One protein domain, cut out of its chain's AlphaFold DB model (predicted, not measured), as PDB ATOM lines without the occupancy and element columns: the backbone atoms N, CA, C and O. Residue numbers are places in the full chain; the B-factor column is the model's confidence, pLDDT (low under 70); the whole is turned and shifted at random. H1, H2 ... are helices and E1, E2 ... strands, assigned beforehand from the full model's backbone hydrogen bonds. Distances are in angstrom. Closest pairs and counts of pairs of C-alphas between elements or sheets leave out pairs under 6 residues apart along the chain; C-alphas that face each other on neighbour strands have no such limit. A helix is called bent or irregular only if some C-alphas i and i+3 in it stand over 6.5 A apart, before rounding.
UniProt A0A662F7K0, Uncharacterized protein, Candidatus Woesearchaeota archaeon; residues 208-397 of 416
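This is residues 208 to 397 of the 416 residues of an uncharacterized protein of Candidatus Woesearchaeota archaeon (UniProt A0A662F7K0). What is the main picture? A small, strongly twisted sheet of four strands has H2 and H4 over one face, H2 paired with H3, and H4 with the bent H5, which folds back along it as a helical hairpin. The strand hairpin E2 and E3 reaches away as an arm and makes much of the length. What is it built of? The 190 printed residues hold six named helices and six named strands in the order H1 E1 E2 E3 H2 E4 E5 H3 E6 H4 H5 H6, a mixed class; the sheet runs E4 E5 E1 E6, antiparallel throughout. How large is it? It is loose, with a radius of gyration of the C-alphas of 21.7 A, and only just flat, spanning 74 by 50 by 26 A.

What lies at the ends and in the arm? H1, residues 208 to 213, and H6, residues 394 to 397, touch no helix. E2, residues 236 to 244, and E3, residues 247 to 255, form a hairpin, with N 240 and O 251 2.9 A apart, within hydrogen-bond range. How is the larger sheet joined? E1, residues 218 to 226, has two neighbours: E5, residues 285 to 288, with N 224 and O 286 at 2.8 A, and E6, residues 321 to 329, with N 223 and O 324 at 2.8 A. E4, residues 279 to 282, forms a hairpin with E5, with N 280 and O 287 at 2.8 A. E5, H3, residues 293 to 314, and E6 make a split strand-helix-strand unit, two strands of one sheet joined through a helix, with E1 between them in the sheet, and its crossover is right-handed. How do the helices stand? H2, residues 260 to 278, at a height over the sheet of 11.9 A, touches H3 at a shallow tilt of 16 degrees, opposite ways, the closest C-alphas being those of Leu 266 and Tyr 306, 6.9 A. H4, residues 330 to 357, on the same face as H2 but apart from it, touches H5a, residues 363 to 378, with residues 344 to 355 alone, the closest C-alphas being those of Leu 348 and Val 373, 6.2 A. Every O i to N i+4 pair is within hydrogen-bond range in H3, H4, H5a and H5b, residues 381 to 389, but 1 of 2 in H1 and 12 of 15 in H2; H6 is too short for one.

Where are the anchor points? C-alpha 208 of H1 is at (181.344, 166.064, 238.007) and C-alpha 397 of H6 at (185.101, 145.313, 229.700). Which elements are long? H4 measures 40.8 A, H3 31.1 A and H2 26.3 A; H2 is irregular, but only just, C-alphas 272 and 275 being 6.6 A apart. Is any helix bent? H5, residues 363 to 389, was assigned as one helix by its hydrogen bonds but is bent, C-alphas 378 and 381 being 6.5 A apart.

How far does it reach? The two C-alphas farthest apart, those of Leu 209 and Gly 246, are 75.1 A apart, and the printed part has no cut and no long link. Where is confidence low? The mean pLDDT of the printed part is 80.0, and residues 208 to 214, 231 to 237, 239 to 259 and 392 to 397 are under 70.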
ATOM      1  N   THR A 208     181.611 167.467 237.665       54.16
ATOM      2  CA  THR A 208     181.344 166.064 238.007       54.16
ATOM      3  C   THR A 208     180.303 165.361 237.120       54.16
ATOM      4  O   THR A 208     180.362 164.143 236.958       54.16
ATOM      5  N   LEU A 209     179.337 166.079 236.536       49.50
ATOM      6  CA  LEU A 209     178.357 165.539 235.583       49.50
ATOM      7  C   LEU A 209     178.848 165.630 234.131       49.50
ATOM      8  O   LEU A 209     178.499 164.764 233.331       49.50
ATOM      9  N   LYS A 210     179.694 166.615 233.793       50.78
ATOM     10  CA  LYS A 210     180.376 166.660 232.486       50.78
ATOM     11  C   LYS A 210     181.348 165.490 232.342       50.78
ATOM     12  O   LYS A 210     181.349 164.848 231.299       50.78
ATOM     13  N   GLU A 211     182.083 165.157 233.403       51.38
ATOM     14  CA  GLU A 211     182.955 163.977 233.457       51.38
ATOM     15  C   GLU A 211     182.196 162.659 233.254       51.38
ATOM     16  O   GLU A 211     182.691 161.772 232.567       51.38
ATOM     17  N   LYS A 212     180.963 162.550 233.771       54.97
ATOM     18  CA  LYS A 212     180.107 161.358 233.615       54.97
ATOM     19  C   LYS A 212     179.458 161.216 232.233       54.97
ATOM     20  O   LYS A 212     179.070 160.113 231.866       54.97
ATOM     21  N   LEU A 213     179.300 162.315 231.494       52.97
ATOM     22  CA  LEU A 213     178.732 162.327 230.138       52.97
ATOM     23  C   LEU A 213     179.796 162.155 229.047       52.97
ATOM     24  O   LEU A 213     179.456 161.965 227.877       52.97
ATOM     25  N   LEU A 214     181.078 162.246 229.406       58.94
ATOM     26  CA  LEU A 214     182.162 162.036 228.464       58.94
ATOM     27  C   LEU A 214     182.292 160.547 228.141       58.94
ATOM     28  O   LEU A 214     182.317 159.714 229.045       58.94
ATOM     29  N   PRO A 215     182.416 160.190 226.853       70.06
ATOM     30  CA  PRO A 215     182.698 158.820 226.479       70.06
ATOM     31  C   PRO A 215     183.964 158.295 227.167       70.06
ATOM     32  O   PRO A 215     185.012 158.934 227.106       70.06
ATOM     33  N   ASP A 216     183.901 157.092 227.745       70.69
ATOM     34  CA  ASP A 216     184.993 156.490 228.537       70.69
ATOM     35  C   ASP A 216     186.326 156.331 227.791       70.69
ATOM     36  O   ASP A 216     187.373 156.093 228.401       70.69
ATOM     37  N   TRP A 217     186.297 156.423 226.461       76.50
ATOM     38  CA  TRP A 217     187.475 156.370 225.604       76.50
ATOM     39  C   TRP A 217     188.230 157.705 225.525       76.50
ATOM     40  O   TRP A 217     189.335 157.724 224.979       76.50
ATOM     41  N   LEU A 218     187.686 158.798 226.067       81.56
ATOM     42  CA  LEU A 218     188.352 160.094 226.194       81.56
ATOM     43  C   LEU A 218     189.015 160.246 227.565       81.56
ATOM     44  O   LEU A 218     188.505 159.789 228.585       81.56
ATOM     45  N   GLN A 219     190.167 160.910 227.579       85.19
ATOM     46  CA  GLN A 219     190.880 161.311 228.783       85.19
ATOM     47  C   GLN A 219     190.954 162.833 228.846       85.19
ATOM     48  O   GLN A 219     191.441 163.468 227.906       85.19
ATOM     49  N   HIS A 220     190.528 163.406 229.971       84.94
ATOM     50  CA  HIS A 220     190.776 164.810 230.279       84.94
ATOM     51  C   HIS A 220     192.269 165.023 230.563       84.94
ATOM     52  O   HIS A 220     192.853 164.311 231.386       84.94
ATOM     53  N   CYS A 221     192.891 165.955 229.840       87.88
ATOM     54  CA  CYS A 221     194.316 166.260 229.910       87.88
ATOM     55  C   CYS A 221     194.552 167.769 229.861       87.88
ATOM     56  O   CYS A 221     193.806 168.506 229.219       87.88
ATOM     57  N   TYR A 222     195.682 168.199 230.417       91.12
ATOM     58  CA  TYR A 222     196.176 169.559 230.243       91.12
ATOM     59  C   TYR A 222     197.358 169.579 229.275       91.12
ATOM     60  O   TYR A 222     198.348 168.870 229.470       91.12
ATOM     61  N   VAL A 223     197.271 170.413 228.241       91.88
ATOM     62  CA  VAL A 223     198.345 170.643 227.272       91.88
ATOM     63  C   VAL A 223     198.956 172.016 227.500       91.88
ATOM     64  O   VAL A 223     198.264 173.030 227.529       91.88
ATOM     65  N   LEU A 224     200.278 172.046 227.629       90.38
ATOM     66  CA  LEU A 224     201.061 173.266 227.731       90.38
ATOM     67  C   LEU A 224     201.579 173.687 226.359       90.38
ATOM     68  O   LEU A 224     202.293 172.936 225.685       90.38
ATOM     69  N   VAL A 225     201.284 174.934 225.997       85.62
ATOM     70  CA  VAL A 225     201.814 175.601 224.805       85.62
ATOM     71  C   VAL A 225     202.680 176.774 225.246       85.62
ATOM     72  O   VAL A 225     202.217 177.680 225.938       85.62
ATOM     73  N   THR A 226     203.956 176.763 224.863       85.88
ATOM     74  CA  THR A 226     204.924 177.789 225.269       85.88
ATOM     75  C   THR A 226     205.012 178.909 224.237       85.88
ATOM     76  O   THR A 226     205.146 178.642 223.046       85.88
ATOM     77  N   ASN A 227     205.027 180.154 224.698       83.69
ATOM     78  CA  ASN A 227     205.208 181.363 223.903       83.69
ATOM     79  C   ASN A 227     206.271 182.268 224.552       83.69
ATOM     80  O   ASN A 227     205.980 183.368 225.027       83.69
ATOM     81  N   PHE A 228     207.507 181.772 224.624       83.12
ATOM     82  CA  PHE A 228     208.628 182.487 225.234       83.12
ATOM     83  C   PHE A 228     209.177 183.593 224.329       83.12
ATOM     84  O   PHE A 228     209.357 183.402 223.128       83.12
ATOM     85  N   VAL A 229     209.529 184.731 224.929       76.56
ATOM     86  CA  VAL A 229     210.234 185.819 224.241       76.56
ATOM     87  C   VAL A 229     211.682 185.396 223.972       76.56
ATOM     88  O   VAL A 229     212.329 184.756 224.807       76.56
ATOM     89  N   THR A 230     212.197 185.743 222.789       70.25
ATOM     90  CA  THR A 230     213.569 185.412 222.388       70.25
ATOM     91  C   THR A 230     214.561 186.467 222.882       70.25
ATOM     92  O   THR A 230     214.369 187.670 222.713       70.25
ATOM     93  N   GLU A 231     215.677 186.013 223.450       69.00
ATOM     94  CA  GLU A 231     216.813 186.848 223.864       69.00
ATOM     95  C   GLU A 231     217.584 187.436 222.672       69.00
ATOM     96  O   GLU A 231     218.354 188.378 222.827       69.00
ATOM     97  N   TYR A 232     217.356 186.892 221.474       66.81
ATOM     98  CA  TYR A 232     217.970 187.327 220.218       66.81
ATOM     99  C   TYR A 232     217.382 188.635 219.683       66.81
ATOM    100  O   TYR A 232     217.952 189.245 218.778       66.81
ATOM    101  N   ARG A 233     216.250 189.088 220.234       58.78
ATOM    102  CA  ARG A 233     215.644 190.366 219.865       58.78
ATOM    103  C   ARG A 233     216.540 191.516 220.353       58.78
ATOM    104  O   ARG A 233     216.548 191.863 221.536       58.78
ATOM    105  N   GLY A 234     217.314 192.087 219.428       56.50
ATOM    106  CA  GLY A 234     218.282 193.160 219.692       56.50
ATOM    107  C   GLY A 234     219.687 192.687 220.085       56.50
ATOM    108  O   GLY A 234     220.432 193.466 220.667       56.50
ATOM    109  N   ALA A 235     220.053 191.428 219.813       62.31
ATOM    110  CA  ALA A 235     221.421 190.957 220.025       62.31
ATOM    111  C   ALA A 235     222.390 191.583 219.002       62.31
ATOM    112  O   ALA A 235     222.083 191.636 217.810       62.31
ATOM    113  N   ILE A 236     223.564 192.023 219.467       66.50
ATOM    114  CA  ILE A 236     224.616 192.595 218.615       66.50
ATOM    115  C   ILE A 236     225.547 191.462 218.183       66.50
ATOM    116  O   ILE A 236     226.028 190.687 219.014       66.50
ATOM    117  N   ARG A 237     225.786 191.354 216.875       68.31
ATOM    118  CA  ARG A 237     226.712 190.382 216.287       68.31
ATOM    119  C   ARG A 237     228.035 191.076 216.007       68.31
ATOM    120  O   ARG A 237     228.075 192.054 215.268       68.31
ATOM    121  N   GLU A 238     229.104 190.565 216.596       73.69
ATOM    122  CA  GLU A 238     230.471 190.993 216.329       73.69
ATOM    123  C   GLU A 238     231.224 189.853 215.647       73.69
ATOM    124  O   GLU A 238     231.066 188.689 216.009       73.69
ATOM    125  N   TYR A 239     232.060 190.174 214.665       66.56
ATOM    126  CA  TYR A 239     232.913 189.188 214.007       66.56
ATOM    127  C   TYR A 239     234.333 189.344 214.522       66.56
ATOM    128  O   TYR A 239     234.915 190.425 214.437       66.56
ATOM    129  N   LYS A 240     234.898 188.256 215.037       64.88
ATOM    130  CA  LYS A 240     236.293 188.193 215.452       64.88
ATOM    131  C   LYS A 240     237.015 187.203 214.549       64.88
ATOM    132  O   LYS A 240     236.562 186.077 214.378       64.88
ATOM    133  N   VAL A 241     238.113 187.633 213.938       59.44
ATOM    134  CA  VAL A 241     238.973 186.738 213.160       59.44
ATOM    135  C   VAL A 241     239.978 186.131 214.126       59.44
ATOM    136  O   VAL A 241     240.799 186.849 214.696       59.44
ATOM    137  N   GLU A 242     239.888 184.826 214.350       67.75
ATOM    138  CA  GLU A 242     240.876 184.078 215.122       67.75
ATOM    139  C   GLU A 242     241.752 183.281 214.152       67.75
ATOM    140  O   GLU A 242     241.258 182.655 213.215       67.75
ATOM    141  N   LYS A 243     243.074 183.351 214.342       50.00
ATOM    142  CA  LYS A 243     244.030 182.534 213.589       50.00
ATOM    143  C   LYS A 243     244.322 181.283 214.394       50.00
ATOM    144  O   LYS A 243     245.042 181.347 215.389       50.00
ATOM    145  N   GLU A 244     243.795 180.152 213.948       51.00
ATOM    146  CA  GLU A 244     244.157 178.844 214.481       51.00
ATOM    147  C   GLU A 244     244.872 178.063 213.371       51.00
ATOM    148  O   GLU A 244     244.344 177.895 212.278       51.00
ATOM    149  N   LYS A 245     246.121 177.645 213.619       51.69
ATOM    150  CA  LYS A 245     246.952 176.867 212.672       51.69
ATOM    151  C   LYS A 245     247.139 177.482 211.269       51.69
ATOM    152  O   LYS A 245     247.304 176.754 210.298       51.69
ATOM    153  N   GLY A 246     247.186 178.809 211.161       58.09
ATOM    154  CA  GLY A 246     247.514 179.501 209.906       58.09
ATOM    155  C   GLY A 246     246.329 179.778 208.978       58.09
ATOM    156  O   GLY A 246     246.513 180.484 207.991       58.09
ATOM    157  N   GLU A 247     245.122 179.322 209.319       49.19
ATOM    158  CA  GLU A 247     243.884 179.676 208.616       49.19
ATOM    159  C   GLU A 247     243.098 180.740 209.402       49.19
ATOM    160  O   GLU A 247     243.049 180.731 210.636       49.19
ATOM    161  N   GLU A 248     242.509 181.703 208.687       51.59
ATOM    162  CA  GLU A 248     241.672 182.755 209.275       51.59
ATOM    163  C   GLU A 248     240.243 182.242 209.484       51.59
ATOM    164  O   GLU A 248     239.441 182.179 208.553       51.59
ATOM    165  N   LEU A 249     239.903 181.902 210.728       54.81
ATOM    166  CA  LEU A 249     238.545 181.539 211.119       54.81
ATOM    167  C   LEU A 249     237.779 182.801 211.530       54.81
ATOM    168  O   LEU A 249     238.099 183.462 212.517       54.81
ATOM    169  N   LYS A 250     236.729 183.139 210.773       52.28
ATOM    170  CA  LYS A 250     235.755 184.166 211.171       52.28
ATOM    171  C   LYS A 250     234.806 183.574 212.211       52.28
ATOM    172  O   LYS A 250     233.903 182.817 211.869       52.28
ATOM    173  N   VAL A 251     234.999 183.940 213.473       61.34
ATOM    174  CA  VAL A 251     234.140 183.546 214.590       61.34
ATOM    175  C   VAL A 251     233.090 184.636 214.821       61.34
ATOM    176  O   VAL A 251     233.419 185.792 215.090       61.34
ATOM    177  N   GLU A 252     231.810 184.280 214.701       55.16
ATOM    178  CA  GLU A 252     230.686 185.164 215.027       55.16
ATOM    179  C   GLU A 252     230.421 185.124 216.539       55.16
ATOM    180  O   GLU A 252     230.014 184.104 217.098       55.16
ATOM    181  N   ILE A 253     230.646 186.247 217.216       66.81
ATOM    182  CA  ILE A 253     230.375 186.435 218.639       66.81
ATOM    183  C   ILE A 253     229.063 187.210 218.767       66.81
ATOM    184  O   ILE A 253     228.973 188.391 218.441       66.81
ATOM    185  N   THR A 254     228.021 186.550 219.271       62.53
ATOM    186  CA  THR A 254     226.751 187.214 219.598       62.53
ATOM    187  C   THR A 254     226.794 187.709 221.042       62.53
ATOM    188  O   THR A 254     226.839 186.902 221.973       62.53
ATOM    189  N   LYS A 255     226.766 189.031 221.246       61.88
ATOM    190  CA  LYS A 255     226.656 189.639 222.576       61.88
ATOM    191  C   LYS A 255     225.187 189.848 222.932       61.88
ATOM    192  O   LYS A 255     224.446 190.542 222.233       61.88
ATOM    193  N   PHE A 256     224.778 189.238 224.039       63.25
ATOM    194  CA  PHE A 256     223.453 189.418 224.620       63.25
ATOM    195  C   PHE A 256     223.499 190.492 225.698       63.25
ATOM    196  O   PHE A 256     224.444 190.565 226.480       63.25
ATOM    197  N   GLU A 257     222.439 191.281 225.774       66.19
ATOM    198  CA  GLU A 257     222.214 192.197 226.883       66.19
ATOM    199  C   GLU A 257     222.075 191.402 228.190       66.19
ATOM    200  O   GLU A 257     221.302 190.442 228.264       66.19
ATOM    201  N   THR A 258     222.825 191.779 229.228       64.88
ATOM    202  CA  THR A 258     222.936 191.025 230.490       64.88
ATOM    203  C   THR A 258     221.573 190.780 231.143       64.88
ATOM    204  O   THR A 258     221.337 189.730 231.740       64.88
ATOM    205  N   ALA A 259     220.639 191.715 230.963       64.38
ATOM    206  CA  ALA A 259     219.273 191.628 231.457       64.38
ATOM    207  C   ALA A 259     218.441 190.541 230.733       64.38
ATOM    208  O   ALA A 259     217.657 189.833 231.362       64.38
ATOM    209  N   LYS A 260     218.689 190.297 229.436       70.44
ATOM    210  CA  LYS A 260     218.009 189.261 228.627       70.44
ATOM    211  C   LYS A 260     218.507 187.839 228.906       70.44
ATOM    212  O   LYS A 260     217.803 186.873 228.609       70.44
ATOM    213  N   LEU A 261     219.674 187.685 229.542       76.31
ATOM    214  CA  LEU A 261     220.137 186.381 230.038       76.31
ATOM    215  C   LEU A 261     219.226 185.823 231.142       76.31
ATOM    216  O   LEU A 261     219.109 184.604 231.264       76.31
ATOM    217  N   ARG A 262     218.521 186.683 231.894       80.12
ATOM    218  CA  ARG A 262     217.524 186.252 232.891       80.12
ATOM    219  C   ARG A 262     216.381 185.472 232.236       80.12
ATOM    220  O   ARG A 262     216.083 184.361 232.665       80.12
ATOM    221  N   LEU A 263     215.835 185.976 231.126       81.88
ATOM    222  CA  LEU A 263     214.779 185.294 230.357       81.88
ATOM    223  C   LEU A 263     215.244 183.943 229.803       81.88
ATOM    224  O   LEU A 263     214.492 182.966 229.819       81.88
ATOM    225  N   ARG A 264     216.501 183.865 229.344       83.25
ATOM    226  CA  ARG A 264     217.108 182.603 228.903       83.25
ATOM    227  C   ARG A 264     217.202 181.601 230.054       83.25
ATOM    228  O   ARG A 264     216.827 180.447 229.865       83.25
ATOM    229  N   ASN A 265     217.671 182.027 231.226       85.94
ATOM    230  CA  ASN A 265     217.807 181.159 232.397       85.94
ATOM    231  C   ASN A 265     216.451 180.634 232.878       85.94
ATOM    232  O   ASN A 265     216.322 179.433 233.109       85.94
ATOM    233  N   LEU A 266     215.430 181.495 232.932       86.06
ATOM    234  CA  LEU A 266     214.062 181.089 233.262       86.06
ATOM    235  C   LEU A 266     213.528 180.060 232.260       86.06
ATOM    236  O   LEU A 266     213.021 179.011 232.651       86.06
ATOM    237  N   ARG A 267     213.715 180.292 230.956       87.56
ATOM    238  CA  ARG A 267     213.299 179.331 229.927       87.56
ATOM    239  C   ARG A 267     214.018 177.987 230.074       87.56
ATOM    240  O   ARG A 267     213.388 176.938 229.973       87.56
ATOM    241  N   VAL A 268     215.327 178.003 230.327       87.31
ATOM    242  CA  VAL A 268     216.105 176.778 230.568       87.31
ATOM    243  C   VAL A 268     215.585 176.042 231.803       87.31
ATOM    244  O   VAL A 268     215.374 174.833 231.725       87.31
ATOM    245  N   ALA A 269     215.317 176.753 232.900       87.06
ATOM    246  CA  ALA A 269     214.743 176.175 234.112       87.06
ATOM    247  C   ALA A 269     213.365 175.549 233.847       87.06
ATOM    248  O   ALA A 269     213.100 174.436 234.294       87.06
ATOM    249  N   PHE A 270     212.514 176.185 233.041       90.19
ATOM    250  CA  PHE A 270     211.219 175.618 232.672       90.19
ATOM    251  C   PHE A 270     211.346 174.283 231.939       90.19
ATOM    252  O   PHE A 270     210.760 173.283 232.355       90.19
ATOM    253  N   TYR A 271     212.155 174.233 230.876       89.25
ATOM    254  CA  TYR A 271     212.334 172.998 230.113       89.25
ATOM    255  C   TYR A 271     213.036 171.912 230.935       89.25
ATOM    256  O   TYR A 271     212.617 170.756 230.906       89.25
ATOM    257  N   GLN A 272     214.093 172.260 231.675       86.69
ATOM    258  CA  GLN A 272     214.936 171.275 232.356       86.69
ATOM    259  C   GLN A 272     214.407 170.838 233.721       86.69
ATOM    260  O   GLN A 272     214.619 169.684 234.096       86.69
ATOM    261  N   SER A 273     213.745 171.727 234.461       85.12
ATOM    262  CA  SER A 273     213.344 171.500 235.854       85.12
ATOM    263  C   SER A 273     211.841 171.304 236.029       85.12
ATOM    264  O   SER A 273     211.448 170.631 236.982       85.12
ATOM    265  N   PHE A 274     211.008 171.855 235.139       90.25
ATOM    266  CA  PHE A 274     209.555 171.690 235.198       90.25
ATOM    267  C   PHE A 274     209.055 170.668 234.170       90.25
ATOM    268  O   PHE A 274     208.688 169.555 234.547       90.25
ATOM    269  N   LEU A 275     209.090 171.000 232.872       91.06
ATOM    270  CA  LEU A 275     208.476 170.178 231.819       91.06
ATOM    271  C   LEU A 275     209.025 168.758 231.806       91.06
ATOM    272  O   LEU A 275     208.269 167.793 231.807       91.06
ATOM    273  N   ARG A 276     210.349 168.637 231.872       87.94
ATOM    274  CA  ARG A 276     211.044 167.353 231.851       87.94
ATOM    275  C   ARG A 276     210.592 166.380 232.961       87.94
ATOM    276  O   ARG A 276     210.749 165.179 232.780       87.94
ATOM    277  N   TYR A 277     210.052 166.866 234.082       89.56
ATOM    278  CA  TYR A 277     209.634 166.043 235.231       89.56
ATOM    279  C   TYR A 277     208.119 165.872 235.389       89.56
ATOM    280  O   TYR A 277     207.701 165.077 236.235       89.56
ATOM    281  N   ASN A 278     207.323 166.641 234.644       92.00
ATOM    282  CA  ASN A 278     205.874 166.749 234.848       92.00
ATOM    283  C   ASN A 278     205.062 166.575 233.554       92.00
ATOM    284  O   ASN A 278     203.841 166.433 233.618       92.00
ATOM    285  N   ALA A 279     205.717 166.590 232.387       92.81
ATOM    286  CA  ALA A 279     205.060 166.576 231.088       92.81
ATOM    287  C   ALA A 279     205.680 165.579 230.097       92.81
ATOM    288  O   ALA A 279     206.841 165.181 230.208       92.81
ATOM    289  N   ILE A 280     204.885 165.225 229.091       91.94
ATOM    290  CA  ILE A 280     205.228 164.342 227.981       91.94
ATOM    291  C   ILE A 280     205.243 165.180 226.700       91.94
ATOM    292  O   ILE A 280     204.250 165.857 226.418       91.94
ATOM    293  N   PRO A 281     206.337 165.180 225.922       90.88
ATOM    294  CA  PRO A 281     206.360 165.847 224.628       90.88
ATOM    295  C   PRO A 281     205.475 165.086 223.635       90.88
ATOM    296  O   PRO A 281     205.637 163.885 223.445       90.88
ATOM    297  N   THR A 282     204.550 165.791 222.990       89.00
ATOM    298  CA  THR A 282     203.636 165.240 221.979       89.00
ATOM    299  C   THR A 282     203.550 166.180 220.768       89.00
ATOM    300  O   THR A 282     203.927 167.351 220.883       89.00
ATOM    301  N   PRO A 283     203.012 165.736 219.615       85.62
ATOM    302  CA  PRO A 283     202.849 166.595 218.436       85.62
ATOM    303  C   PRO A 283     201.990 167.850 218.665       85.62
ATOM    304  O   PRO A 283     202.126 168.826 217.935       85.62
ATOM    305  N   ILE A 284     201.112 167.835 219.673       83.62
ATOM    306  CA  ILE A 284     200.205 168.948 220.005       83.62
ATOM    307  C   ILE A 284     200.739 169.857 221.125       83.62
ATOM    308  O   ILE A 284     200.072 170.818 221.500       83.62
ATOM    309  N   GLY A 285     201.927 169.569 221.664       87.81
ATOM    310  CA  GLY A 285     202.527 170.295 222.784       87.81
ATOM    311  C   GLY A 285     202.963 169.367 223.916       87.81
ATOM    312  O   GLY A 285     203.163 168.168 223.719       87.81
ATOM    313  N   TYR A 286     203.124 169.914 225.119       92.56
ATOM    314  CA  TYR A 286     203.521 169.128 226.287       92.56
ATOM    315  C   TYR A 286     202.288 168.730 227.100       92.56
ATOM    316  O   TYR A 286     201.656 169.587 227.712       92.56
ATOM    317  N   VAL A 287     201.949 167.441 227.121       93.38
ATOM    318  CA  VAL A 287     200.837 166.922 227.931       93.38
ATOM    319  C   VAL A 287     201.312 166.750 229.370       93.38
ATOM    320  O   VAL A 287     202.268 166.015 229.615       93.38
ATOM    321  N   LEU A 288     200.662 167.407 230.327       92.38
ATOM    322  CA  LEU A 288     200.937 167.210 231.748       92.38
ATOM    323  C   LEU A 288     200.413 165.849 232.203       92.38
ATOM    324  O   LEU A 288     199.226 165.561 232.073       92.38
ATOM    325  N   TYR A 289     201.304 165.036 232.766       90.12
ATOM    326  CA  TYR A 289     200.930 163.776 233.415       90.12
ATOM    327  C   TYR A 289     200.921 163.891 234.948       90.12
ATOM    328  O   TYR A 289     200.431 162.996 235.635       90.12
ATOM    329  N   LYS A 290     201.452 164.998 235.489       88.00
ATOM    330  CA  LYS A 290     201.339 165.390 236.898       88.00
ATOM    331  C   LYS A 290     200.576 166.698 237.001       88.00
ATOM    332  O   LYS A 290     201.015 167.713 236.463       88.00
ATOM    333  N   THR A 291     199.449 166.653 237.696       85.88
ATOM    334  CA  THR A 291     198.508 167.773 237.837       85.88
ATOM    335  C   THR A 291     198.111 167.982 239.298       85.88
ATOM    336  O   THR A 291     197.038 168.496 239.578       85.88
ATOM    337  N   ASP A 292     198.949 167.541 240.238       87.50
ATOM    338  CA  ASP A 292     198.756 167.814 241.661       87.50
ATOM    339  C   ASP A 292     198.912 169.313 241.961       87.50
ATOM    340  O   ASP A 292     199.647 170.021 241.265       87.50
ATOM    341  N   ASP A 293     198.265 169.788 243.029       85.25
ATOM    342  CA  ASP A 293     198.225 171.210 243.400       85.25
ATOM    343  C   ASP A 293     199.617 171.840 243.485       85.25
ATOM    344  O   ASP A 293     199.831 172.964 243.035       85.25
ATOM    345  N   ARG A 294     200.606 171.094 243.991       87.75
ATOM    346  CA  ARG A 294     201.987 171.576 244.087       87.75
ATOM    347  C   ARG A 294     202.608 171.777 242.707       87.75
ATOM    348  O   ARG A 294     203.336 172.749 242.498       87.75
ATOM    349  N   THR A 295     202.368 170.869 241.767       87.75
ATOM    350  CA  THR A 295     202.827 171.019 240.381       87.75
ATOM    351  C   THR A 295     202.158 172.217 239.706       87.75
ATOM    352  O   THR A 295     202.848 173.008 239.059       87.75
ATOM    353  N   MET A 296     200.854 172.402 239.912       88.81
ATOM    354  CA  MET A 296     200.098 173.529 239.354       88.81
ATOM    355  C   MET A 296     200.530 174.873 239.948       88.81
ATOM    356  O   MET A 296     200.720 175.841 239.213       88.81
ATOM    357  N   GLN A 297     200.789 174.927 241.254       88.69
ATOM    358  CA  GLN A 297     201.313 176.121 241.914       88.69
ATOM    359  C   GLN A 297     202.693 176.501 241.368       88.69
ATOM    360  O   GLN A 297     202.900 177.640 240.967       88.69
ATOM    361  N   ARG A 298     203.608 175.530 241.222       87.81
ATOM    362  CA  ARG A 298     204.935 175.774 240.627       87.81
ATOM    363  C   ARG A 298     204.862 176.277 239.185       87.81
ATOM    364  O   ARG A 298     205.737 177.033 238.766       87.81
ATOM    365  N   LEU A 299     203.865 175.834 238.415       89.31
ATOM    366  CA  LEU A 299     203.619 176.353 237.070       89.31
ATOM    367  C   LEU A 299     203.171 177.816 237.123       89.31
ATOM    368  O   LEU A 299     203.716 178.634 236.386       89.31
ATOM    369  N   ASN A 300     202.220 178.141 237.998       88.75
ATOM    370  CA  ASN A 300     201.724 179.505 238.176       88.75
ATOM    371  C   ASN A 300     202.830 180.460 238.638       88.75
ATOM    372  O   ASN A 300     202.977 181.531 238.051       88.75
ATOM    373  N   ASP A 301     203.649 180.048 239.607       87.75
ATOM    374  CA  ASP A 301     204.794 180.826 240.090       87.75
ATOM    375  C   ASP A 301     205.758 181.143 238.940       87.75
ATOM    376  O   ASP A 301     206.142 182.294 238.739       87.75
ATOM    377  N   PHE A 302     206.086 180.139 238.120       88.69
ATOM    378  CA  PHE A 302     206.949 180.318 236.954       88.69
ATOM    379  C   PHE A 302     206.341 181.265 235.909       88.69
ATOM    380  O   PHE A 302     207.032 182.129 235.366       88.69
ATOM    381  N   VAL A 303     205.052 181.093 235.595       88.12
ATOM    382  CA  VAL A 303     204.337 181.941 234.630       88.12
ATOM    383  C   VAL A 303     204.334 183.389 235.099       88.12
ATOM    384  O   VAL A 303     204.593 184.285 234.293       88.12
ATOM    385  N   HIS A 304     204.087 183.614 236.389       88.12
ATOM    386  CA  HIS A 304     204.075 184.943 236.972       88.12
ATOM    387  C   HIS A 304     205.474 185.572 236.979       88.12
ATOM    388  O   HIS A 304     205.640 186.673 236.456       88.12
ATOM    389  N   GLU A 305     206.487 184.845 237.460       88.00
ATOM    390  CA  GLU A 305     207.882 185.299 237.484       88.00
ATOM    391  C   GLU A 305     208.369 185.681 236.081       88.00
ATOM    392  O   GLU A 305     208.946 186.752 235.874       88.00
ATOM    393  N   TYR A 306     208.103 184.839 235.081       86.31
ATOM    394  CA  TYR A 306     208.511 185.121 233.710       86.31
ATOM    395  C   TYR A 306     207.738 186.307 233.116       86.31
ATOM    396  O   TYR A 306     208.342 187.133 232.432       86.31
ATOM    397  N   ALA A 307     206.431 186.431 233.371       85.19
ATOM    398  CA  ALA A 307     205.628 187.549 232.875       85.19
ATOM    399  C   ALA A 307     206.097 188.904 233.440       85.19
ATOM    400  O   ALA A 307     206.181 189.874 232.683       85.19
ATOM    401  N   GLU A 308     206.456 188.962 234.726       86.25
ATOM    402  CA  GLU A 308     207.028 190.164 235.352       86.25
ATOM    403  C   GLU A 308     208.381 190.529 234.725       86.25
ATOM    404  O   GLU A 308     208.573 191.665 234.289       86.25
ATOM    405  N   ASN A 309     209.276 189.548 234.549       84.06
ATOM    406  CA  ASN A 309     210.568 189.774 233.892       84.06
ATOM    407  C   ASN A 309     210.405 190.245 232.434       84.06
ATOM    408  O   ASN A 309     211.154 191.099 231.966       84.06
ATOM    409  N   VAL A 310     209.432 189.721 231.681       82.38
ATOM    410  CA  VAL A 310     209.169 190.193 230.310       82.38
ATOM    411  C   VAL A 310     208.653 191.627 230.308       82.38
ATOM    412  O   VAL A 310     209.102 192.425 229.483       82.38
ATOM    413  N   LYS A 311     207.736 191.964 231.217       83.69
ATOM    414  CA  LYS A 311     207.185 193.316 231.336       83.69
ATOM    415  C   LYS A 311     208.276 194.331 231.677       83.69
ATOM    416  O   LYS A 311     208.344 195.361 231.013       83.69
ATOM    417  N   GLU A 312     209.145 194.015 232.637       82.12
ATOM    418  CA  GLU A 312     210.298 194.846 233.015       82.12
ATOM    419  C   GLU A 312     211.247 195.072 231.828       82.12
ATOM    420  O   GLU A 312     211.654 196.198 231.557       82.12
ATOM    421  N   LEU A 313     211.568 194.012 231.080       76.88
ATOM    422  CA  LEU A 313     212.612 194.052 230.051       76.88
ATOM    423  C   LEU A 313     212.136 194.510 228.671       76.88
ATOM    424  O   LEU A 313     212.957 194.866 227.827       76.88
ATOM    425  N   THR A 314     210.834 194.439 228.394       72.06
ATOM    426  CA  THR A 314     210.289 194.715 227.054       72.06
ATOM    427  C   THR A 314     209.186 195.766 227.037       72.06
ATOM    428  O   THR A 314     208.838 196.237 225.958       72.06
ATOM    429  N   GLY A 315     208.620 196.131 228.193       72.06
ATOM    430  CA  GLY A 315     207.477 197.043 228.291       72.06
ATOM    431  C   GLY A 315     206.134 196.431 227.870       72.06
ATOM    432  O   GLY A 315     205.105 197.095 227.975       72.06
ATOM    433  N   PHE A 316     206.106 195.168 227.427       73.00
ATOM    434  CA  PHE A 316     204.889 194.469 227.008       73.00
ATOM    435  C   PHE A 316     204.525 193.350 227.983       73.00
ATOM    436  O   PHE A 316     205.388 192.625 228.471       73.00
ATOM    437  N   LYS A 317     203.223 193.164 228.230       75.62
ATOM    438  CA  LYS A 317     202.714 192.004 228.969       75.62
ATOM    439  C   LYS A 317     202.508 190.846 227.992       75.62
ATOM    440  O   LYS A 317     201.714 190.963 227.062       75.62
ATOM    441  N   GLN A 318     203.197 189.732 228.214       75.00
ATOM    442  CA  GLN A 318     203.025 188.507 227.435       75.00
ATOM    443  C   GLN A 318     202.949 187.310 228.376       75.00
ATOM    444  O   GLN A 318     203.818 187.127 229.223       75.00
ATOM    445  N   GLU A 319     201.921 186.484 228.195       77.56
ATOM    446  CA  GLU A 319     201.829 185.201 228.883       77.56
ATOM    447  C   GLU A 319     202.770 184.185 228.220       77.56
ATOM    448  O   GLU A 319     202.638 183.911 227.018       77.56
ATOM    449  N   PRO A 320     203.732 183.634 228.973       81.88
ATOM    450  CA  PRO A 320     204.773 182.780 228.416       81.88
ATOM    451  C   PRO A 320     204.344 181.337 228.205       81.88
ATOM    452  O   PRO A 320     204.959 180.622 227.415       81.88
ATOM    453  N   VAL A 321     203.310 180.889 228.911       85.94
ATOM    454  CA  VAL A 321     202.804 179.523 228.850       85.94
ATOM    455  C   VAL A 321     201.288 179.588 228.910       85.94
ATOM    456  O   VAL A 321     200.734 180.273 229.764       85.94
ATOM    457  N   LYS A 322     200.628 178.873 228.000       86.25
ATOM    458  CA  LYS A 322     199.180 178.680 228.005       86.25
ATOM    459  C   LYS A 322     198.869 177.246 228.393       86.25
ATOM    460  O   LYS A 322     199.412 176.320 227.790       86.25
ATOM    461  N   LEU A 323     197.997 177.089 229.382       88.94
ATOM    462  CA  LEU A 323     197.421 175.814 229.778       88.94
ATOM    463  C   LEU A 323     196.099 175.638 229.029       88.94
ATOM    464  O   LEU A 323     195.225 176.496 229.113       88.94
ATOM    465  N   ILE A 324     195.978 174.561 228.260       89.06
ATOM    466  CA  ILE A 324     194.788 174.260 227.464       89.06
ATOM    467  C   ILE A 324     194.221 172.930 227.944       89.06
ATOM    468  O   ILE A 324     194.902 171.906 227.891       89.06
ATOM    469  N   GLU A 325     192.972 172.949 228.387       88.62
ATOM    470  CA  GLU A 325     192.210 171.744 228.703       88.62
ATOM    471  C   GLU A 325     191.741 171.075 227.416       88.62
ATOM    472  O   GLU A 325     191.128 171.704 226.547       88.62
ATOM    473  N   VAL A 326     192.062 169.792 227.268       89.00
ATOM    474  CA  VAL A 326     191.724 169.012 226.080       89.00
ATOM    475  C   VAL A 326     191.270 167.608 226.453       89.00
ATOM    476  O   VAL A 326     191.723 167.015 227.432       89.00
ATOM    477  N   TYR A 327     190.415 167.042 225.608       87.56
ATOM    478  CA  TYR A 327     190.004 165.647 225.691       87.56
ATOM    479  C   TYR A 327     190.697 164.858 224.586       87.56
ATOM    480  O   TYR A 327     190.458 165.093 223.402       87.56
ATOM    481  N   ILE A 328     191.577 163.935 224.972       86.62
ATOM    482  CA  ILE A 328     192.370 163.126 224.038       86.62
ATOM    483  C   ILE A 328     191.881 161.676 224.113       86.62
ATOM    484  O   ILE A 328     191.694 161.162 225.217       86.62
ATOM    485  N   PRO A 329     191.693 160.974 222.980       89.00
ATOM    486  CA  PRO A 329     191.409 159.544 223.011       89.00
ATOM    487  C   PRO A 329     192.501 158.788 223.785       89.00
ATOM    488  O   PRO A 329     193.684 158.904 223.456       89.00
ATOM    489  N   LYS A 330     192.120 157.966 224.773       87.62
ATOM    490  CA  LYS A 330     193.047 157.199 225.628       87.62
ATOM    491  C   LYS A 330     194.054 156.396 224.808       87.62
ATOM    492  O   LYS A 330     195.243 156.425 225.097       87.62
ATOM    493  N   LYS A 331     193.604 155.754 223.722       86.50
ATOM    494  CA  LYS A 331     194.470 155.002 222.796       86.50
ATOM    495  C   LYS A 331     195.554 155.880 222.159       86.50
ATOM    496  O   LYS A 331     196.700 155.456 222.055       86.50
ATOM    497  N   THR A 332     195.197 157.093 221.744       88.31
ATOM    498  CA  THR A 332     196.137 158.057 221.159       88.31
ATOM    499  C   THR A 332     197.150 158.520 222.199       88.31
ATOM    500  O   THR A 332     198.346 158.534 221.923       88.31
ATOM    501  N   LEU A 333     196.686 158.832 223.412       89.56
ATOM    502  CA  LEU A 333     197.557 159.251 224.506       89.56
ATOM    503  C   LEU A 333     198.530 158.141 224.931       89.56
ATOM    504  O   LEU A 333     199.714 158.410 225.106       89.56
ATOM    505  N   VAL A 334     198.066 156.890 225.023       90.44
ATOM    506  CA  VAL A 334     198.926 155.716 225.260       90.44
ATOM    507  C   VAL A 334     199.988 155.587 224.170       90.44
ATOM    508  O   VAL A 334     201.149 155.369 224.496       90.44
ATOM    509  N   GLY A 335     199.624 155.802 222.901       89.50
ATOM    510  CA  GLY A 335     200.581 155.820 221.791       89.50
ATOM    511  C   GLY A 335     201.698 156.852 221.983       89.50
ATOM    512  O   GLY A 335     202.870 156.509 221.846       89.50
ATOM    513  N   PHE A 336     201.357 158.083 222.380       92.19
ATOM    514  CA  PHE A 336     202.357 159.120 222.672       92.19
ATOM    515  C   PHE A 336     203.256 158.759 223.860       92.19
ATOM    516  O   PHE A 336     204.463 159.004 223.828       92.19
ATOM    517  N   ILE A 337     202.685 158.167 224.913       92.25
ATOM    518  CA  ILE A 337     203.454 157.723 226.079       92.25
ATOM    519  C   ILE A 337     204.424 156.605 225.686       92.25
ATOM    520  O   ILE A 337     205.586 156.645 226.085       92.25
ATOM    521  N   ASP A 338     203.974 155.633 224.891       91.69
ATOM    522  CA  ASP A 338     204.792 154.506 224.438       91.69
ATOM    523  C   ASP A 338     205.966 154.965 223.570       91.69
ATOM    524  O   ASP A 338     207.101 154.536 223.791       91.69
ATOM    525  N   GLU A 339     205.724 155.900 222.652       92.00
ATOM    526  CA  GLU A 339     206.769 156.515 221.832       92.00
ATOM    527  C   GLU A 339     207.801 157.264 222.693       92.00
ATOM    528  O   GLU A 339     209.017 157.108 222.519       92.00
ATOM    529  N   TYR A 340     207.341 158.027 223.689       92.81
ATOM    530  CA  TYR A 340     208.242 158.736 224.593       92.81
ATOM    531  C   TYR A 340     209.041 157.785 225.497       92.81
ATOM    532  O   TYR A 340     210.248 157.965 225.668       92.81
ATOM    533  N   ILE A 341     208.418 156.727 226.028       92.44
ATOM    534  CA  ILE A 341     209.107 155.682 226.800       92.44
ATOM    535  C   ILE A 341     210.170 154.992 225.940       92.44
ATOM    536  O   ILE A 341     211.289 154.782 226.414       92.44
ATOM    537  N   ALA A 342     209.851 154.651 224.688       92.00
ATOM    538  CA  ALA A 342     210.802 154.046 223.757       92.00
ATOM    539  C   ALA A 342     212.005 154.972 223.513       92.00
ATOM    540  O   ALA A 342     213.152 154.534 223.616       92.00
ATOM    541  N   THR A 343     211.746 156.268 223.313       92.00
ATOM    542  CA  THR A 343     212.781 157.299 223.153       92.00
ATOM    543  C   THR A 343     213.687 157.378 224.383       92.00
ATOM    544  O   THR A 343     214.908 157.368 224.253       92.00
ATOM    545  N   LEU A 344     213.113 157.391 225.591       91.25
ATOM    546  CA  LEU A 344     213.877 157.435 226.843       91.25
ATOM    547  C   LEU A 344     214.725 156.175 227.069       91.25
ATOM    548  O   LEU A 344     215.838 156.283 227.585       91.25
ATOM    549  N   LYS A 345     214.226 154.990 226.695       91.81
ATOM    550  CA  LYS A 345     214.982 153.729 226.786       91.81
ATOM    551  C   LYS A 345     216.163 153.706 225.814       91.81
ATOM    552  O   LYS A 345     217.273 153.400 226.240       91.81
ATOM    553  N   ALA A 346     215.953 154.110 224.561       91.19
ATOM    554  CA  ALA A 346     217.032 154.228 223.579       91.19
ATOM    555  C   ALA A 346     218.096 155.247 224.029       91.19
ATOM    556  O   ALA A 346     219.299 154.985 223.973       91.19
ATOM    557  N   ASP A 347     217.655 156.389 224.569       88.69
ATOM    558  CA  ASP A 347     218.538 157.397 225.157       88.69
ATOM    559  C   ASP A 347     219.355 156.838 226.330       88.69
ATOM    560  O   ASP A 347     220.532 157.167 226.481       88.69
ATOM    561  N   LEU A 348     218.746 155.999 227.170       90.81
ATOM    562  CA  LEU A 348     219.408 155.369 228.308       90.81
ATOM    563  C   LEU A 348     220.520 154.415 227.854       90.81
ATOM    564  O   LEU A 348     221.635 154.497 228.371       90.81
ATOM    565  N   GLU A 349     220.241 153.554 226.875       89.56
ATOM    566  CA  GLU A 349     221.224 152.638 226.283       89.56
ATOM    567  C   GLU A 349     222.399 153.400 225.657       89.56
ATOM    568  O   GLU A 349     223.565 153.118 225.950       89.56
ATOM    569  N   ALA A 350     222.103 154.442 224.873       88.94
ATOM    570  CA  ALA A 350     223.121 155.291 224.262       88.94
ATOM    571  C   ALA A 350     223.998 156.001 225.308       88.94
ATOM    572  O   ALA A 350     225.211 156.144 225.125       88.94
ATOM    573  N   VAL A 351     223.406 156.450 226.419       89.12
ATOM    574  CA  VAL A 351     224.140 157.087 227.520       89.12
ATOM    575  C   VAL A 351     225.033 156.082 228.253       89.12
ATOM    576  O   VAL A 351     226.160 156.440 228.595       89.12
ATOM    577  N   TYR A 352     224.586 154.840 228.463       88.44
ATOM    578  CA  TYR A 352     225.425 153.799 229.065       88.44
ATOM    579  C   TYR A 352     226.638 153.459 228.205       88.44
ATOM    580  O   TYR A 352     227.749 153.415 228.732       88.44
ATOM    581  N   LYS A 353     226.449 153.305 226.890       89.06
ATOM    582  CA  LYS A 353     227.554 153.066 225.955       89.06
ATOM    583  C   LYS A 353     228.588 154.197 226.014       89.06
ATOM    584  O   LYS A 353     229.771 153.953 226.231       89.06
ATOM    585  N   LYS A 354     228.127 155.454 225.971       87.19
ATOM    586  CA  LYS A 354     229.002 156.629 226.126       87.19
ATOM    587  C   LYS A 354     229.713 156.668 227.481       87.19
ATOM    588  O   LYS A 354     230.854 157.099 227.555       87.19
ATOM    589  N   LEU A 355     229.065 156.245 228.567       87.19
ATOM    590  CA  LEU A 355     229.692 156.202 229.892       87.19
ATOM    591  C   LEU A 355     230.839 155.184 229.975       87.19
ATOM    592  O   LEU A 355     231.814 155.460 230.675       87.19
ATOM    593  N   GLN A 356     230.725 154.055 229.268       85.12
ATOM    594  CA  GLN A 356     231.767 153.026 229.182       85.12
ATOM    595  C   GLN A 356     232.975 153.492 228.357       85.12
ATOM    596  O   GLN A 356     234.107 153.190 228.715       85.12
ATOM    597  N   GLU A 357     232.742 154.270 227.298       86.50
ATOM    598  CA  GLU A 357     233.787 154.779 226.395       86.50
ATOM    599  C   GLU A 357     234.585 155.966 226.977       86.50
ATOM    600  O   GLU A 357     235.686 156.267 226.516       86.50
ATOM    601  N   LEU A 358     234.058 156.664 227.990       85.00
ATOM    602  CA  LEU A 358     234.701 157.855 228.555       85.00
ATOM    603  C   LEU A 358     235.892 157.513 229.463       85.00
ATOM    604  O   LEU A 358     235.796 156.716 230.403       85.00
ATOM    605  N   SER A 359     236.990 158.245 229.287       77.75
ATOM    606  CA  SER A 359     238.192 158.130 230.126       77.75
ATOM    607  C   SER A 359     238.000 158.739 231.530       77.75
ATOM    608  O   SER A 359     237.087 159.531 231.782       77.75
ATOM    609  N   GLU A 360     238.869 158.403 232.490       71.62
ATOM    610  CA  GLU A 360     238.828 158.977 233.850       71.62
ATOM    611  C   GLU A 360     239.086 160.488 233.905       71.62
ATOM    612  O   GLU A 360     238.645 161.156 234.844       71.62
ATOM    613  N   LYS A 361     239.748 161.049 232.887       73.56
ATOM    614  CA  LYS A 361     240.027 162.489 232.784       73.56
ATOM    615  C   LYS A 361     238.767 163.306 232.455       73.56
ATOM    616  O   LYS A 361     238.713 164.500 232.735       73.56
ATOM    617  N   GLU A 362     237.695 162.672 231.976       82.06
ATOM    618  CA  GLU A 362     236.440 163.326 231.570       82.06
ATOM    619  C   GLU A 362     235.366 163.340 232.674       82.06
ATOM    620  O   GLU A 362     234.164 163.177 232.429       82.06
ATOM    621  N   ARG A 363     235.782 163.590 233.924       79.56
ATOM    622  CA  ARG A 363     234.913 163.535 235.119       79.56
ATOM    623  C   ARG A 363     233.634 164.371 234.996       79.56
ATOM    624  O   ARG A 363     232.569 163.922 235.417       79.56
ATOM    625  N   LYS A 364     233.707 165.574 234.410       81.69
ATOM    626  CA  LYS A 364     232.537 166.459 234.230       81.69
ATOM    627  C   LYS A 364     231.492 165.851 233.283       81.69
ATOM    628  O   LYS A 364     230.308 165.861 233.611       81.69
ATOM    629  N   LYS A 365     231.923 165.272 232.154       84.12
ATOM    630  CA  LYS A 365     231.026 164.598 231.198       84.12
ATOM    631  C   LYS A 365     230.396 163.355 231.824       84.12
ATOM    632  O   LYS A 365     229.182 163.190 231.733       84.12
ATOM    633  N   LYS A 366     231.184 162.547 232.548       83.38
ATOM    634  CA  LYS A 366     230.674 161.378 233.290       83.38
ATOM    635  C   LYS A 366     229.587 161.761 234.296       83.38
ATOM    636  O   LYS A 366     228.527 161.144 234.299       83.38
ATOM    637  N   ARG A 367     229.796 162.816 235.095       85.75
ATOM    638  CA  ARG A 367     228.782 163.319 236.048       85.75
ATOM    639  C   ARG A 367     227.489 163.753 235.354       85.75
ATOM    640  O   ARG A 367     226.407 163.415 235.822       85.75
ATOM    641  N   HIS A 368     227.589 164.471 234.235       85.56
ATOM    642  CA  HIS A 368     226.415 164.913 233.481       85.56
ATOM    643  C   HIS A 368     225.612 163.733 232.907       85.56
ATOM    644  O   HIS A 368     224.390 163.681 233.051       85.56
ATOM    645  N   LEU A 369     226.296 162.750 232.315       86.62
ATOM    646  CA  LEU A 369     225.660 161.534 231.807       86.62
ATOM    647  C   LEU A 369     225.040 160.697 232.935       86.62
ATOM    648  O   LEU A 369     223.913 160.231 232.792       86.62
ATOM    649  N   ALA A 370     225.705 160.585 234.087       87.19
ATOM    650  CA  ALA A 370     225.155 159.913 235.265       87.19
ATOM    651  C   ALA A 370     223.872 160.593 235.783       87.19
ATOM    652  O   ALA A 370     222.903 159.910 236.118       87.19
ATOM    653  N   ALA A 371     223.813 161.930 235.779       86.75
ATOM    654  CA  ALA A 371     222.594 162.667 236.113       86.75
ATOM    655  C   ALA A 371     221.462 162.396 235.104       86.75
ATOM    656  O   ALA A 371     220.305 162.251 235.500       86.75
ATOM    657  N   LYS A 372     221.785 162.261 233.808       87.25
ATOM    658  CA  LYS A 372     220.811 161.866 232.777       87.25
ATOM    659  C   LYS A 372     220.280 160.446 233.018       87.25
ATOM    660  O   LYS A 372     219.070 160.260 232.954       87.25
ATOM    661  N   VAL A 373     221.137 159.486 233.378       89.62
ATOM    662  CA  VAL A 373     220.724 158.119 233.762       89.62
ATOM    663  C   VAL A 373     219.791 158.140 234.973       89.62
ATOM    664  O   VAL A 373     218.720 157.539 234.932       89.62
ATOM    665  N   SER A 374     220.177 158.846 236.042       90.19
ATOM    666  CA  SER A 374     219.371 158.966 237.265       90.19
ATOM    667  C   SER A 374     217.988 159.554 236.976       90.19
ATOM    668  O   SER A 374     216.980 159.022 237.437       90.19
ATOM    669  N   PHE A 375     217.933 160.596 236.143       91.50
ATOM    670  CA  PHE A 375     216.679 161.170 235.676       91.50
ATOM    671  C   PHE A 375     215.800 160.140 234.951       91.50
ATOM    672  O   PHE A 375     214.641 159.969 235.324       91.50
ATOM    673  N   ILE A 376     216.340 159.444 233.941       90.25
ATOM    674  CA  ILE A 376     215.556 158.495 233.136       90.25
ATOM    675  C   ILE A 376     215.026 157.359 234.022       90.25
ATOM    676  O   ILE A 376     213.847 157.018 233.939       90.25
ATOM    677  N   LYS A 377     215.856 156.832 234.933       91.06
ATOM    678  CA  LYS A 377     215.447 155.804 235.904       91.06
ATOM    679  C   LYS A 377     214.320 156.258 236.830       91.06
ATOM    680  O   LYS A 377     213.530 155.423 237.251       91.06
ATOM    681  N   LYS A 378     214.251 157.551 237.154       91.88
ATOM    682  CA  LYS A 378     213.186 158.114 237.989       91.88
ATOM    683  C   LYS A 378     211.874 158.280 237.219       91.88
ATOM    684  O   LYS A 378     210.822 157.976 237.760       91.88
ATOM    685  N   ILE A 379     211.938 158.769 235.982       91.56
ATOM    686  CA  ILE A 379     210.741 159.113 235.198       91.56
ATOM    687  C   ILE A 379     210.102 157.898 234.527       91.56
ATOM    688  O   ILE A 379     208.880 157.837 234.445       91.56
ATOM    689  N   LEU A 380     210.889 156.914 234.079       91.38
ATOM    690  CA  LEU A 380     210.352 155.729 233.399       91.38
ATOM    691  C   LEU A 380     209.247 155.011 234.204       91.38
ATOM    692  O   LEU A 380     208.181 154.793 233.629       91.38
ATOM    693  N   PRO A 381     209.427 154.699 235.506       92.44
ATOM    694  CA  PRO A 381     208.374 154.074 236.308       92.44
ATOM    695  C   PRO A 381     207.125 154.949 236.459       92.44
ATOM    696  O   PRO A 381     206.007 154.440 236.457       92.44
ATOM    697  N   GLU A 382     207.291 156.269 236.571       91.50
ATOM    698  CA  GLU A 382     206.158 157.192 236.686       91.50
ATOM    699  C   GLU A 382     205.323 157.224 235.399       91.50
ATOM    700  O   GLU A 382     204.096 157.187 235.463       91.50
ATOM    701  N   LEU A 383     205.979 157.248 234.235       91.19
ATOM    702  CA  LEU A 383     205.302 157.204 232.938       91.19
ATOM    703  C   LEU A 383     204.610 155.861 232.699       91.19
ATOM    704  O   LEU A 383     203.511 155.837 232.153       91.19
ATOM    705  N   GLN A 384     205.221 154.753 233.131       91.31
ATOM    706  CA  GLN A 384     204.599 153.427 233.077       91.31
ATOM    707  C   GLN A 384     203.337 153.369 233.941       91.31
ATOM    708  O   GLN A 384     202.290 152.951 233.456       91.31
ATOM    709  N   LYS A 385     203.400 153.885 235.172       90.31
ATOM    710  CA  LYS A 385     202.229 153.980 236.048       90.31
ATOM    711  C   LYS A 385     201.132 154.847 235.428       90.31
ATOM    712  O   LYS A 385     199.970 154.459 235.431       90.31
ATOM    713  N   PHE A 386     201.484 156.005 234.866       88.69
ATOM    714  CA  PHE A 386     200.513 156.870 234.193       88.69
ATOM    715  C   PHE A 386     199.870 156.173 232.985       88.69
ATOM    716  O   PHE A 386     198.651 156.177 232.846       88.69
ATOM    717  N   ARG A 387     200.664 155.485 232.159       89.88
ATOM    718  CA  ARG A 387     200.168 154.665 231.047       89.88
ATOM    719  C   ARG A 387     199.149 153.619 231.504       89.88
ATOM    720  O   ARG A 387     198.122 153.459 230.855       89.88
ATOM    721  N   GLU A 388     199.423 152.920 232.603       86.88
ATOM    722  CA  GLU A 388     198.533 151.891 233.155       86.88
ATOM    723  C   GLU A 388     197.180 152.463 233.591       86.88
ATOM    724  O   GLU A 388     196.159 151.830 233.348       86.88
ATOM    725  N   THR A 389     197.136 153.689 234.128       84.25
ATOM    726  CA  THR A 389     195.858 154.340 234.492       84.25
ATOM    727  C   THR A 389     194.936 154.613 233.299       84.25
ATOM    728  O   THR A 389     193.731 154.776 233.473       84.25
ATOM    729  N   LEU A 390     195.481 154.642 232.079       82.19
ATOM    730  CA  LEU A 390     194.734 154.927 230.851       82.19
ATOM    731  C   LEU A 390     194.205 153.664 230.160       82.19
ATOM    732  O   LEU A 390     193.385 153.766 229.245       82.19
ATOM    733  N   ILE A 391     194.665 152.482 230.577       71.25
ATOM    734  CA  ILE A 391     194.235 151.193 230.036       71.25
ATOM    735  C   ILE A 391     193.204 150.615 231.015       71.25
ATOM    736  O   ILE A 391     193.567 150.290 232.144       71.25
ATOM    737  N   PRO A 392     191.917 150.484 230.640       57.75
ATOM    738  CA  PRO A 392     190.938 149.892 231.540       57.75
ATOM    739  C   PRO A 392     191.322 148.433 231.853       57.75
ATOM    740  O   PRO A 392     191.770 147.718 230.948       57.75
ATOM    741  N   PRO A 393     191.139 147.958 233.099       53.22
ATOM    742  CA  PRO A 393     191.357 146.555 233.424       53.22
ATOM    743  C   PRO A 393     190.408 145.681 232.595       53.22
ATOM    744  O   PRO A 393     189.218 145.975 232.466       53.22
ATOM    745  N   VAL A 394     190.943 144.592 232.037       48.34
ATOM    746  CA  VAL A 394     190.238 143.670 231.124       48.34
ATOM    747  C   VAL A 394     188.923 143.136 231.728       48.34
ATOM    748  O   VAL A 394     187.970 142.886 230.992       48.34
ATOM    749  N   SER A 395     188.824 143.049 233.061       44.06
ATOM    750  CA  SER A 395     187.626 142.591 233.782       44.06
ATOM    751  C   SER A 395     186.403 143.505 233.614       44.06
ATOM    752  O   SER A 395     185.300 143.008 233.385       44.06
ATOM    753  N   MET A 396     186.575 144.834 233.621       45.84
ATOM    754  CA  MET A 396     185.447 145.775 233.502       45.84
ATOM    755  C   MET A 396     184.828 145.790 232.100       45.84
ATOM    756  O   MET A 396     183.641 146.071 231.941       45.84
ATOM    757  N   VAL A 397     185.612 145.454 231.071       46.50
ATOM    758  CA  VAL A 397     185.101 145.313 229.700       46.50
ATOM    759  C   VAL A 397     184.208 144.077 229.598       46.50
ATOM    760  O   VAL A 397     183.142 144.147 228.992       46.50
TER     761      VAL A 397